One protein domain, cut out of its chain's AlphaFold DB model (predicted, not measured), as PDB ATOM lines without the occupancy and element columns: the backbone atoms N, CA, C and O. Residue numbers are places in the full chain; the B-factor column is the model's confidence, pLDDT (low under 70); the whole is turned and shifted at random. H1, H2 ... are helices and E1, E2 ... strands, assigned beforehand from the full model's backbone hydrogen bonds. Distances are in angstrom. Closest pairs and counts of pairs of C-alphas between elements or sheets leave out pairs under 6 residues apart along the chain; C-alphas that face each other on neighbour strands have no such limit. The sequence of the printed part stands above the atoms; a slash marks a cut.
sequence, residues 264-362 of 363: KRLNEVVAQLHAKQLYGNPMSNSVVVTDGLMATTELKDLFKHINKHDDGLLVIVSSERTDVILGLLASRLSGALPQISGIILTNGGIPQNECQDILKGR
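What this domain is: This is residues 264 to 362 of the 363 residues of the protein "DRTGG domain-containing protein" of Aphanomyces astaci (UniProt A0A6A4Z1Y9). A small three-stranded parallel sheet lies between helices, with H2 and H3 packed over one side and the short H1 on the other. From H1 a long loop with no named element, residues 273 to 290, swings out past the E3 edge before it comes back to E1, while H4 sits off the sheet, near the start of H3. The printed part has 99 residues, with four named helices and three named strands in the order H1 E1 H2 E2 H3 E3 H4; the sheet runs E1 E2 E3, and the class is mixed, helices and strands. The whole is compact, with a radius of gyration of the C-alphas of 12.8 A, and rounded, spanning 32 by 31 by 24 A.

Where its parts are: H1, residues 266 to 272, begins at C-alpha 266 (72.850, 6.204, 26.193). E1 is residues 291 to 294 and H2 residues 299 to 306, 10.4 A long. E2, residues 313 to 318, measures 16.4 A. H3, residues 322 to 334, is the longest helix at 18.5 A and begins at C-alpha 322 (81.742, 25.083, 33.432). E3, residues 342 to 346, measures 13.1 A. H4, residues 353 to 360, ends at C-alpha 360 (90.703, 17.368, 25.505).

How they stand to each other: E2 is the inner strand. It is parallel to E1 at 21 degrees, with N 314 and O 291 within hydrogen-bond range at 2.8 A. It is parallel to E3 at 26 degrees, with N 317 and O 344 at 2.9 A. E1, H2, E2 and E2, H3, E3 are strand-helix-strand units, two parallel neighbour strands with a helix between, each with a right-handed crossover. H2 is on the sheet but only grazes it, with residues 302 to 306; H3 likewise, with residues 324 to 329. H2 and H3 only just touch, with 3 pairs of C-alphas within 8 A, the closest C-alphas being those of Leu 299 and Val 324, 5.8 A apart; they run the same way at a steep tilt of 52 degrees, and H3 touches H2 with residues 323 to 327 alone. H1 is only just on the sheet, with 5 pairs of C-alphas within 10 A, and only grazes it with residues 266 to 270. H4 is not on the sheet; it is close to H3 but not clearly touching, the closest C-alphas being those of Thr 322 and Cys 355, 6.5 A apart. In H1, H2, H3 and H4 every O i to N i+4 pair is within hydrogen-bond range.

The domain as a whole: The two C-alphas farthest apart, those of Lys 308 and Asn 353, are 32.2 A from each other. The printed part has no cut. The link from H1 to E1 is long, with 18 residues, and in it residues 288 to 289 pair antiparallel with residues 264 to 265. Mean pLDDT of the printed part is 85.9; residue 348 and residues 361 to 362 are under 70.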
ATOM      1  N   LYS A 264      67.162   3.180  29.729       85.56
ATOM      2  CA  LYS A 264      67.481   3.371  28.305       85.56
ATOM      3  C   LYS A 264      68.973   3.205  28.081       85.56
ATOM      4  O   LYS A 264      69.765   3.452  28.987       85.56
ATOM      5  N   ARG A 265      69.398   2.880  26.863       87.75
ATOM      6  CA  ARG A 265      70.824   2.967  26.527       87.75
ATOM      7  C   ARG A 265      71.192   4.397  26.134       87.75
ATOM      8  O   ARG A 265      70.419   5.100  25.488       87.75
ATOM      9  N   LEU A 266      72.396   4.840  26.494       88.75
ATOM     10  CA  LEU A 266      72.850   6.204  26.193       88.75
ATOM     11  C   LEU A 266      72.870   6.491  24.684       88.75
ATOM     12  O   LEU A 266      72.528   7.593  24.257       88.75
ATOM     13  N   ASN A 267      73.228   5.498  23.870       86.19
ATOM     14  CA  ASN A 267      73.218   5.613  22.413       86.19
ATOM     15  C   ASN A 267      71.802   5.856  21.851       86.19
ATOM     16  O   ASN A 267      71.656   6.645  20.923       86.19
ATOM     17  N   GLU A 268      70.765   5.248  22.435       84.81
ATOM     18  CA  GLU A 268      69.359   5.475  22.073       84.81
ATOM     19  C   GLU A 268      68.936   6.898  22.420       84.81
ATOM     20  O   GLU A 268      68.315   7.574  21.601       84.81
ATOM     21  N   VAL A 269      69.331   7.385  23.601       88.88
ATOM     22  CA  VAL A 269      69.070   8.769  24.014       88.88
ATOM     23  C   VAL A 269      69.734   9.750  23.047       88.88
ATOM     24  O   VAL A 269      69.094  10.691  22.584       88.88
ATOM     25  N   VAL A 270      70.998   9.521  22.686       88.38
ATOM     26  CA  VAL A 270      71.716  10.381  21.736       88.38
ATOM     27  C   VAL A 270      71.094  10.338  20.342       88.38
ATOM     28  O   VAL A 270      70.926  11.395  19.732       88.38
ATOM     29  N   ALA A 271      70.716   9.154  19.852       85.31
ATOM     30  CA  ALA A 271      70.053   9.002  18.561       85.31
ATOM     31  C   ALA A 271      68.708   9.743  18.526       85.31
ATOM     32  O   ALA A 271      68.447  10.482  17.578       85.31
ATOM     33  N   GLN A 272      67.897   9.608  19.580       86.19
ATOM     34  CA  GLN A 272      66.593  10.263  19.699       86.19
ATOM     35  C   GLN A 272      66.706  11.791  19.796       86.19
ATOM     36  O   GLN A 272      65.857  12.506  19.275       86.19
ATOM     37  N   LEU A 273      67.751  12.299  20.453       88.25
ATOM     38  CA  LEU A 273      68.000  13.738  20.577       88.25
ATOM     39  C   LEU A 273      68.754  14.332  19.380       88.25
ATOM     40  O   LEU A 273      69.002  15.537  19.369       88.25
ATOM     41  N   HIS A 274      69.164  13.509  18.409       87.00
ATOM     42  CA  HIS A 274      70.107  13.889  17.351       87.00
ATOM     43  C   HIS A 274      71.364  14.584  17.905       87.00
ATOM     44  O   HIS A 274      71.908  15.516  17.308       87.00
ATOM     45  N   ALA A 275      71.812  14.152  19.086       87.69
ATOM     46  CA  ALA A 275      72.910  14.792  19.785       87.69
ATOM     47  C   ALA A 275      74.259  14.404  19.161       87.69
ATOM     48  O   ALA A 275      74.457  13.302  18.651       87.69
ATOM     49  N   LYS A 276      75.223  15.325  19.228       88.19
ATOM     50  CA  LYS A 276      76.598  15.088  18.788       88.19
ATOM     51  C   LYS A 276      77.477  14.812  20.000       88.19
ATOM     52  O   LYS A 276      77.558  15.643  20.902       88.19
ATOM     53  N   GLN A 277      78.185  13.686  19.996       88.25
ATOM     54  CA  GLN A 277      79.225  13.442  20.991       88.25
ATOM     55  C   GLN A 277      80.367  14.453  20.801       88.25
ATOM     56  O   GLN A 277      80.942  14.547  19.715       88.25
ATOM     57  N   LEU A 278      80.677  15.218  21.850       87.12
ATOM     58  CA  LEU A 278      81.750  16.219  21.831       87.12
ATOM     59  C   LEU A 278      83.067  15.685  22.407       87.12
ATOM     60  O   LEU A 278      84.128  16.011  21.885       87.12
ATOM     61  N   TYR A 279      82.995  14.874  23.469       84.69
ATOM     62  CA  TYR A 279      84.153  14.397  24.231       84.69
ATOM     63  C   TYR A 279      83.974  12.940  24.688       84.69
ATOM     64  O   TYR A 279      82.852  12.427  24.744       84.69
ATOM     65  N   GLY A 280      85.087  12.301  25.064       80.50
ATOM     66  CA  GLY A 280      85.137  10.934  25.590       80.50
ATOM     67  C   GLY A 280      85.287   9.852  24.519       80.50
ATOM     68  O   GLY A 280      85.263  10.126  23.321       80.50
ATOM     69  N   ASN A 281      85.442   8.607  24.973       80.38
ATOM     70  CA  ASN A 281      85.543   7.441  24.094       80.38
ATOM     71  C   ASN A 281      84.271   7.263  23.258       80.38
ATOM     72  O   ASN A 281      83.191   7.615  23.745       80.38
ATOM     73  N   PRO A 282      84.362   6.668  22.053       80.25
ATOM     74  CA  PRO A 282      83.185   6.317  21.265       80.25
ATOM     75  C   PRO A 282      82.138   5.615  22.132       80.25
ATOM     76  O   PRO A 282      82.472   4.690  22.877       80.25
ATOM     77  N   MET A 283      80.891   6.091  22.078       77.00
ATOM     78  CA  MET A 283      79.828   5.564  22.934       77.00
ATOM     79  C   MET A 283      79.673   4.052  22.775       77.00
ATOM     80  O   MET A 283      79.383   3.550  21.690       77.00
ATOM     81  N   SER A 284      79.824   3.337  23.890       73.06
ATOM     82  CA  SER A 284      79.507   1.915  23.970       73.06
ATOM     83  C   SER A 284      77.996   1.709  24.062       73.06
ATOM     84  O   SER A 284      77.297   2.451  24.757       73.06
ATOM     85  N   ASN A 285      77.506   0.626  23.461       75.19
ATOM     86  CA  ASN A 285      76.119   0.172  23.606       75.19
ATOM     87  C   ASN A 285      75.797  -0.341  25.025       75.19
ATOM     88  O   ASN A 285      74.645  -0.648  25.316       75.19
ATOM     89  N   SER A 286      76.803  -0.453  25.900       79.06
ATOM     90  CA  SER A 286      76.665  -0.945  27.275       79.06
ATOM     91  C   SER A 286      76.360   0.143  28.307       79.06
ATOM     92  O   SER A 286      76.178  -0.182  29.477       79.06
ATOM     93  N   VAL A 287      76.370   1.426  27.927       84.50
ATOM     94  CA  VAL A 287      76.127   2.514  28.885       84.50
ATOM     95  C   VAL A 287      74.629   2.676  29.105       84.50
ATOM     96  O   VAL A 287      73.885   3.022  28.186       84.50
ATOM     97  N   VAL A 288      74.216   2.436  30.344       88.88
ATOM     98  CA  VAL A 288      72.830   2.497  30.799       88.88
ATOM     99  C   VAL A 288      72.512   3.879  31.373       88.88
ATOM    100  O   VAL A 288      73.298   4.437  32.133       88.88
ATOM    101  N   VAL A 289      71.349   4.412  31.004       89.50
ATOM    102  CA  VAL A 289      70.741   5.636  31.528       89.50
ATOM    103  C   VAL A 289      69.537   5.254  32.382       89.50
ATOM    104  O   VAL A 289      68.478   4.917  31.847       89.50
ATOM    105  N   THR A 290      69.710   5.296  33.701       86.69
ATOM    106  CA  THR A 290      68.674   4.931  34.681       86.69
ATOM    107  C   THR A 290      67.676   6.059  34.915       86.69
ATOM    108  O   THR A 290      66.481   5.802  35.024       86.69
ATOM    109  N   ASP A 291      68.149   7.307  34.942       87.25
ATOM    110  CA  ASP A 291      67.321   8.494  35.161       87.25
ATOM    111  C   ASP A 291      67.981   9.757  34.572       87.25
ATOM    112  O   ASP A 291      69.171   9.755  34.232       87.25
ATOM    113  N   GLY A 292      67.217  10.840  34.426       90.06
ATOM    114  CA  GLY A 292      67.674  12.131  33.915       90.06
ATOM    115  C   GLY A 292      67.567  13.242  34.959       90.06
ATOM    116  O   GLY A 292      66.484  13.525  35.460       90.06
ATOM    117  N   LEU A 293      68.671  13.943  35.230       92.19
ATOM    118  CA  LEU A 293      68.702  15.059  36.179       92.19
ATOM    119  C   LEU A 293      69.041  16.377  35.483       92.19
ATOM    120  O   LEU A 293      70.123  16.536  34.918       92.19
ATOM    121  N   MET A 294      68.146  17.359  35.582       92.06
ATOM    122  CA  MET A 294      68.421  18.712  35.103       92.06
ATOM    123  C   MET A 294      69.226  19.495  36.147       92.06
ATOM    124  O   MET A 294      68.728  19.831  37.220       92.06
ATOM    125  N   ALA A 295      70.477  19.815  35.828       90.25
ATOM    126  CA  ALA A 295      71.386  20.554  36.696       90.25
ATOM    127  C   ALA A 295      71.120  22.068  36.631       90.25
ATOM    128  O   ALA A 295      71.896  22.842  36.067       90.25
ATOM    129  N   THR A 296      70.000  22.497  37.212       86.44
ATOM    130  CA  THR A 296      69.618  23.918  37.324       86.44
ATOM    131  C   THR A 296      70.129  24.581  38.603       86.44
ATOM    132  O   THR A 296      70.158  25.806  38.691       86.44
ATOM    133  N   THR A 297      70.553  23.791  39.590       87.50
ATOM    134  CA  THR A 297      70.961  24.255  40.921       87.50
ATOM    135  C   THR A 297      72.468  24.534  41.020       87.50
ATOM    136  O   THR A 297      73.242  24.333  40.073       87.50
ATOM    137  N   GLU A 298      72.903  25.046  42.174       90.38
ATOM    138  CA  GLU A 298      74.323  25.161  42.519       90.38
ATOM    139  C   GLU A 298      74.978  23.777  42.650       90.38
ATOM    140  O   GLU A 298      74.341  22.808  43.070       90.38
ATOM    141  N   LEU A 299      76.282  23.688  42.363       89.81
ATOM    142  CA  LEU A 299      77.029  22.422  42.354       89.81
ATOM    143  C   LEU A 299      76.909  21.626  43.667       89.81
ATOM    144  O   LEU A 299      76.758  20.406  43.646       89.81
ATOM    145  N   LYS A 300      76.924  22.316  44.814       89.19
ATOM    146  CA  LYS A 300      76.808  21.685  46.140       89.19
ATOM    147  C   LYS A 300      75.485  20.934  46.314       89.19
ATOM    148  O   LYS A 300      75.450  19.872  46.930       89.19
ATOM    149  N   ASP A 301      74.399  21.488  45.782       89.38
ATOM    150  CA  ASP A 301      73.071  20.905  45.910       89.38
ATOM    151  C   ASP A 301      72.848  19.865  44.817       89.38
ATOM    152  O   ASP A 301      72.233  18.839  45.095       89.38
ATOM    153  N   LEU A 302      73.433  20.049  43.629       91.25
ATOM    154  CA  LEU A 302      73.500  19.009  42.605       91.25
ATOM    155  C   LEU A 302      74.142  17.725  43.152       91.25
ATOM    156  O   LEU A 302      73.559  16.657  43.011       91.25
ATOM    157  N   PHE A 303      75.285  17.810  43.841       91.81
ATOM    158  CA  PHE A 303      75.933  16.627  44.427       91.81
ATOM    159  C   PHE A 303      75.070  15.925  45.477       91.81
ATOM    160  O   PHE A 303      75.012  14.697  45.490       91.81
ATOM    161  N   LYS A 304      74.341  16.677  46.313       89.62
ATOM    162  CA  LYS A 304      73.372  16.082  47.249       89.62
ATOM    163  C   LYS A 304      72.242  15.357  46.527       89.62
ATOM    164  O   LYS A 304      71.750  14.370  47.060       89.62
ATOM    165  N   HIS A 305      71.800  15.864  45.375       88.31
ATOM    166  CA  HIS A 305      70.790  15.187  44.567       88.31
ATOM    167  C   HIS A 305      71.367  13.915  43.966       88.31
ATOM    168  O   HIS A 305      70.808  12.862  44.217       88.31
ATOM    169  N   ILE A 306      72.519  13.984  43.292       90.19
ATOM    170  CA  ILE A 306      73.175  12.812  42.686       90.19
ATOM    171  C   ILE A 306      73.363  11.690  43.712       90.19
ATOM    172  O   ILE A 306      73.070  10.545  43.410       90.19
ATOM    173  N   ASN A 307      73.754  12.013  44.947       89.56
ATOM    174  CA  ASN A 307      73.966  11.020  46.004       89.56
ATOM    175  C   ASN A 307      72.690  10.303  46.498       89.56
ATOM    176  O   ASN A 307      72.780   9.412  47.335       89.56
ATOM    177  N   LYS A 308      71.502  10.725  46.049       87.75
ATOM    178  CA  LYS A 308      70.221  10.053  46.325       87.75
ATOM    179  C   LYS A 308      69.792   9.105  45.202       87.75
ATOM    180  O   LYS A 308      68.755   8.468  45.346       87.75
ATOM    181  N   HIS A 309      70.534   9.062  44.100       86.31
ATOM    182  CA  HIS A 309      70.261   8.190  42.962       86.31
ATOM    183  C   HIS A 309      71.299   7.072  42.887       86.31
ATOM    184  O   HIS A 309      72.415   7.211  43.387       86.31
ATOM    185  N   ASP A 310      70.924   5.991  42.216       85.44
ATOM    186  CA  ASP A 310      71.853   4.942  41.819       85.44
ATOM    187  C   ASP A 310      72.717   5.382  40.624       85.44
ATOM    188  O   ASP A 310      72.536   6.454  40.028       85.44
ATOM    189  N   ASP A 311      73.667   4.528  40.253       88.56
ATOM    190  CA  ASP A 311      74.484   4.702  39.056       88.56
ATOM    191  C   ASP A 311      73.626   4.820  37.778       88.56
ATOM    192  O   ASP A 311      72.488   4.354  37.692       88.56
ATOM    193  N   GLY A 312      74.200   5.431  36.739       88.25
ATOM    194  CA  GLY A 312      73.575   5.573  35.422       88.25
ATOM    195  C   GLY A 312      72.837   6.896  35.200       88.25
ATOM    196  O   GLY A 312      72.216   7.081  34.152       88.25
ATOM    197  N   LEU A 313      72.936   7.852  36.124       91.38
ATOM    198  CA  LEU A 313      72.267   9.146  36.002       91.38
ATOM    199  C   LEU A 313      72.803   9.969  34.819       91.38
ATOM    200  O   LEU A 313      74.011  10.179  34.693       91.38
ATOM    201  N   LEU A 314      71.912  10.472  33.967       93.00
ATOM    202  CA  LEU A 314      72.240  11.362  32.856       93.00
ATOM    203  C   LEU A 314      72.021  12.815  33.273       93.00
ATOM    204  O   LEU A 314      70.894  13.232  33.538       93.00
ATOM    205  N   VAL A 315      73.091  13.606  33.317       94.31
ATOM    206  CA  VAL A 315      73.001  15.000  33.768       94.31
ATOM    207  C   VAL A 315      72.798  15.935  32.580       94.31
ATOM    208  O   VAL A 315      73.595  15.945  31.648       94.31
ATOM    209  N   ILE A 316      71.750  16.755  32.622       93.88
ATOM    210  CA  ILE A 316      71.417  17.745  31.592       93.88
ATOM    211  C   ILE A 316      71.781  19.128  32.121       93.88
ATOM    212  O   ILE A 316      71.240  19.569  33.135       93.88
ATOM    213  N   VAL A 317      72.689  19.828  31.447       93.75
ATOM    214  CA  VAL A 317      73.247  21.094  31.934       93.75
ATOM    215  C   VAL A 317      73.482  22.085  30.793       93.75
ATOM    216  O   VAL A 317      73.770  21.693  29.667       93.75
ATOM    217  N   SER A 318      73.379  23.386  31.072       91.69
ATOM    218  CA  SER A 318      73.794  24.427  30.120       91.69
ATOM    219  C   SER A 318      75.294  24.339  29.828       91.69
ATOM    220  O   SER A 318      76.092  24.169  30.749       91.69
ATOM    221  N   SER A 319      75.682  24.526  28.564       89.56
ATOM    222  CA  SER A 319      77.087  24.567  28.121       89.56
ATOM    223  C   SER A 319      77.941  25.634  28.825       89.56
ATOM    224  O   SER A 319      79.149  25.452  28.952       89.56
ATOM    225  N   GLU A 320      77.319  26.686  29.364       87.50
ATOM    226  CA  GLU A 320      77.998  27.759  30.109       87.50
ATOM    227  C   GLU A 320      78.310  27.408  31.577       87.50
ATOM    228  O   GLU A 320      79.046  28.127  32.252       87.50
ATOM    229  N   ARG A 321      77.764  26.308  32.114       90.56
ATOM    230  CA  ARG A 321      77.995  25.876  33.508       90.56
ATOM    231  C   ARG A 321      79.274  25.049  33.627       90.56
ATOM    232  O   ARG A 321      79.255  23.870  33.986       90.56
ATOM    233  N   THR A 322      80.404  25.685  33.329       89.31
ATOM    234  CA  THR A 322      81.742  25.083  33.432       89.31
ATOM    235  C   THR A 322      82.024  24.535  34.835       89.31
ATOM    236  O   THR A 322      82.627  23.471  34.966       89.31
ATOM    237  N   ASP A 323      81.530  25.203  35.882       90.94
ATOM    238  CA  ASP A 323      81.612  24.750  37.276       90.94
ATOM    239  C   ASP A 323      81.016  23.346  37.466       90.94
ATOM    240  O   ASP A 323      81.634  22.484  38.091       90.94
ATOM    241  N   VAL A 324      79.844  23.094  36.877       92.31
ATOM    242  CA  VAL A 324      79.154  21.801  36.964       92.31
ATOM    243  C   VAL A 324      79.877  20.739  36.160       92.31
ATOM    244  O   VAL A 324      80.108  19.648  36.673       92.31
ATOM    245  N   ILE A 325      80.267  21.051  34.924       90.81
ATOM    246  CA  ILE A 325      80.962  20.103  34.044       90.81
ATOM    247  C   ILE A 325      82.257  19.620  34.711       90.81
ATOM    248  O   ILE A 325      82.483  18.415  34.835       90.81
ATOM    249  N   LEU A 326      83.081  20.551  35.202       89.62
ATOM    250  CA  LEU A 326      84.332  20.226  35.890       89.62
ATOM    251  C   LEU A 326      84.084  19.517  37.226       89.62
ATOM    252  O   LEU A 326      84.782  18.554  37.544       89.62
ATOM    253  N   GLY A 327      83.068  19.938  37.982       90.75
ATOM    254  CA  GLY A 327      82.679  19.291  39.233       90.75
ATOM    255  C   GLY A 327      82.284  17.823  39.049       90.75
ATOM    256  O   GLY A 327      82.747  16.966  39.801       90.75
ATOM    257  N   LEU A 328      81.490  17.511  38.022       90.19
ATOM    258  CA  LEU A 328      81.076  16.141  37.693       90.19
ATOM    259  C   LEU A 328      82.246  15.273  37.204       90.19
ATOM    260  O   LEU A 328      82.314  14.077  37.477       90.19
ATOM    261  N   LEU A 329      83.211  15.868  36.506       87.00
ATOM    262  CA  LEU A 329      84.433  15.164  36.110       87.00
ATOM    263  C   LEU A 329      85.345  14.854  37.295       87.00
ATOM    264  O   LEU A 329      86.010  13.813  37.297       87.00
ATOM    265  N   ALA A 330      85.394  15.757  38.275       86.94
ATOM    266  CA  ALA A 330      86.130  15.563  39.514       86.94
ATOM    267  C   ALA A 330      85.458  14.511  40.408       86.94
ATOM    268  O   ALA A 330      86.151  13.667  40.973       86.94
ATOM    269  N   SER A 331      84.124  14.493  40.492       87.00
ATOM    270  CA  SER A 331      83.409  13.478  41.275       87.00
ATOM    271  C   SER A 331      83.589  12.069  40.709       87.00
ATOM    272  O   SER A 331      83.783  11.121  41.465       87.00
ATOM    273  N   ARG A 332      83.625  11.930  39.375       83.44
ATOM    274  CA  ARG A 332      83.916  10.645  38.725       83.44
ATOM    275  C   ARG A 332      85.309  10.113  39.077       83.44
ATOM    276  O   ARG A 332      85.487   8.905  39.173       83.44
ATOM    277  N   LEU A 333      86.296  10.996  39.251       82.12
ATOM    278  CA  LEU A 333      87.658  10.607  39.640       82.12
ATOM    279  C   LEU A 333      87.755  10.110  41.072       82.12
ATOM    280  O   LEU A 333      88.510   9.182  41.342       82.12
ATOM    281  N   SER A 334      87.046  10.764  41.987       83.75
ATOM    282  CA  SER A 334      87.123  10.423  43.404       83.75
ATOM    283  C   SER A 334      86.356   9.149  43.746       83.75
ATOM    284  O   SER A 334      86.633   8.551  44.780       83.75
ATOM    285  N   GLY A 335      85.382   8.754  42.916       81.56
ATOM    286  CA  GLY A 335      84.458   7.660  43.224       81.56
ATOM    287  C   GLY A 335      83.528   7.974  44.401       81.56
ATOM    288  O   GLY A 335      82.909   7.070  44.947       81.56
ATOM    289  N   ALA A 336      83.450   9.243  44.819       82.19
ATOM    290  CA  ALA A 336      82.683   9.663  45.991       82.19
ATOM    291  C   ALA A 336      81.181   9.844  45.716       82.19
ATOM    292  O   ALA A 336      80.413  10.005  46.658       82.19
ATOM    293  N   LEU A 337      80.778   9.871  44.442       87.62
ATOM    294  CA  LEU A 337      79.385   9.960  44.008       87.62
ATOM    295  C   LEU A 337      79.058   8.791  43.068       87.62
ATOM    296  O   LEU A 337      79.974   8.300  42.397       87.62
ATOM    297  N   PRO A 338      77.769   8.415  42.963       88.81
ATOM    298  CA  PRO A 338      77.275   7.514  41.929       88.81
ATOM    299  C   PRO A 338      77.796   7.872  40.533       88.81
ATOM    300  O   PRO A 338      77.959   9.050  40.178       88.81
ATOM    301  N   GLN A 339      78.078   6.852  39.725       89.00
ATOM    302  CA  GLN A 339      78.615   7.040  38.385       89.00
ATOM    303  C   GLN A 339      77.536   7.559  37.440       89.00
ATOM    304  O   GLN A 339      76.593   6.854  37.092       89.00
ATOM    305  N   ILE A 340      77.723   8.780  36.942       91.19
ATOM    306  CA  ILE A 340      76.870   9.319  35.881       91.19
ATOM    307  C   ILE A 340      77.126   8.595  34.550       91.19
ATOM    308  O   ILE A 340      78.270   8.249  34.222       91.19
ATOM    309  N   SER A 341      76.064   8.401  33.768       90.44
ATOM    310  CA  SER A 341      76.112   7.786  32.435       90.44
ATOM    311  C   SER A 341      76.635   8.749  31.372       90.44
ATOM    312  O   SER A 341      77.311   8.335  30.431       90.44
ATOM    313  N   GLY A 342      76.386  10.047  31.545       91.12
ATOM    314  CA  GLY A 342      76.865  11.087  30.648       91.12
ATOM    315  C   GLY A 342      76.428  12.484  31.069       91.12
ATOM    316  O   GLY A 342      75.696  12.666  32.044       91.12
ATOM    317  N   ILE A 343      76.884  13.475  30.302       92.19
ATOM    318  CA  ILE A 343      76.476  14.874  30.432       92.19
ATOM    319  C   ILE A 343      75.919  15.328  29.080       92.19
ATOM    320  O   ILE A 343      76.621  15.266  28.071       92.19
ATOM    321  N   ILE A 344      74.672  15.798  29.062       92.38
ATOM    322  CA  ILE A 344      74.059  16.461  27.910       92.38
ATOM    323  C   ILE A 344      74.189  17.964  28.090       92.38
ATOM    324  O   ILE A 344      73.733  18.520  29.090       92.38
ATOM    325  N   LEU A 345      74.773  18.618  27.088       92.06
ATOM    326  CA  LEU A 345      74.870  20.068  27.039       92.06
ATOM    327  C   LEU A 345      73.672  20.658  26.298       92.06
ATOM    328  O   LEU A 345      73.358  20.255  25.180       92.06
ATOM    329  N   THR A 346      73.021  21.634  26.919       88.19
ATOM    330  CA  THR A 346      71.935  22.408  26.315       88.19
ATOM    331  C   THR A 346      72.441  23.752  25.778       88.19
ATOM    332  O   THR A 346      73.608  24.123  25.955       88.19
ATOM    333  N   ASN A 347      71.558  24.478  25.083       82.12
ATOM    334  CA  ASN A 347      71.817  25.754  24.394       82.12
ATOM    335  C   ASN A 347      72.712  25.670  23.145       82.12
ATOM    336  O   ASN A 347      73.172  26.697  22.658       82.12
ATOM    337  N   GLY A 348      72.952  24.469  22.605       66.25
ATOM    338  CA  GLY A 348      73.683  24.269  21.342       66.25
ATOM    339  C   GLY A 348      75.160  24.690  21.364       66.25
ATOM    340  O   GLY A 348      75.833  24.591  20.340       66.25
ATOM    341  N   GLY A 349      75.658  25.155  22.512       71.94
ATOM    342  CA  GLY A 349      77.027  25.606  22.712       71.94
ATOM    343  C   GLY A 349      77.987  24.471  23.058       71.94
ATOM    344  O   GLY A 349      77.614  23.448  23.635       71.94
ATOM    345  N   ILE A 350      79.255  24.677  22.715       80.62
ATOM    346  CA  ILE A 350      80.392  23.919  23.246       80.62
ATOM    347  C   ILE A 350      80.868  24.677  24.502       80.62
ATOM    348  O   ILE A 350      80.750  25.903  24.514       80.62
ATOM    349  N   PRO A 351      81.398  24.010  25.547       81.75
ATOM    350  CA  PRO A 351      81.922  24.708  26.723       81.75
ATOM    351  C   PRO A 351      82.978  25.766  26.365       81.75
ATOM    352  O   PRO A 351      83.610  25.677  25.312       81.75
ATOM    353  N   GLN A 352      83.214  26.737  27.250       78.88
ATOM    354  CA  GLN A 352      84.243  27.775  27.064       78.88
ATOM    355  C   GLN A 352      85.639  27.174  26.811       78.88
ATOM    356  O   GLN A 352      85.931  26.076  27.289       78.88
ATOM    357  N   ASN A 353      86.492  27.874  26.054       78.50
ATOM    358  CA  ASN A 353      87.751  27.343  25.506       78.50
ATOM    359  C   ASN A 353      88.647  26.673  26.559       78.50
ATOM    360  O   ASN A 353      89.101  25.552  26.354       78.50
ATOM    361  N   GLU A 354      88.818  27.303  27.718       81.69
ATOM    362  CA  GLU A 354      89.635  26.792  28.820       81.69
ATOM    363  C   GLU A 354      89.073  25.475  29.375       81.69
ATOM    364  O   GLU A 354      89.818  24.555  29.711       81.69
ATOM    365  N   CYS A 355      87.743  25.346  29.425       80.62
ATOM    366  CA  CYS A 355      87.077  24.096  29.783       80.62
ATOM    367  C   CYS A 355      87.309  23.026  28.708       80.62
ATOM    368  O   CYS A 355      87.598  21.878  29.041       80.62
ATOM    369  N   GLN A 356      87.247  23.387  27.422       82.31
ATOM    370  CA  GLN A 356      87.517  22.443  26.332       82.31
ATOM    371  C   GLN A 356      88.934  21.876  26.398       82.31
ATOM    372  O   GLN A 356      89.114  20.685  26.156       82.31
ATOM    373  N   ASP A 357      89.930  22.698  26.719       81.19
ATOM    374  CA  ASP A 357      91.321  22.249  26.800       81.19
ATOM    375  C   ASP A 357      91.512  21.227  27.930       81.19
ATOM    376  O   ASP A 357      92.161  20.196  27.733       81.19
ATOM    377  N   ILE A 358      90.849  21.437  29.073       79.62
ATOM    378  CA  ILE A 358      90.811  20.466  30.178       79.62
ATOM    379  C   ILE A 358      90.122  19.161  29.745       79.62
ATOM    380  O   ILE A 358      90.581  18.072  30.092       79.62
ATOM    381  N   LEU A 359      89.034  19.251  28.976       80.00
ATOM    382  CA  LEU A 359      88.301  18.084  28.470       80.00
ATOM    383  C   LEU A 359      89.111  17.287  27.433       80.00
ATOM    384  O   LEU A 359      89.071  16.056  27.450       80.00
ATOM    385  N   LYS A 360      89.857  17.970  26.555       75.81
ATOM    386  CA  LYS A 360      90.703  17.368  25.505       75.81
ATOM    387  C   LYS A 360      91.973  16.729  26.049       75.81
ATOM    388  O   LYS A 360      92.416  15.732  25.500       75.81
ATOM    389  N   GLY A 361      92.541  17.239  27.142       63.75
ATOM    390  CA  GLY A 361      93.703  16.617  27.796       63.75
ATOM    391  C   GLY A 361      93.432  15.228  28.396       63.75
ATOM    392  O   GLY A 361      94.296  14.672  29.068       63.75
ATOM    393  N   ARG A 362      92.218  14.697  28.210       57.34
ATOM    394  CA  ARG A 362      91.694  13.500  28.863       57.34
ATOM    395  C   ARG A 362      91.081  12.470  27.907       57.34
ATOM    396  O   ARG A 362      90.681  11.406  28.380       57.34
TER     397      ARG A 362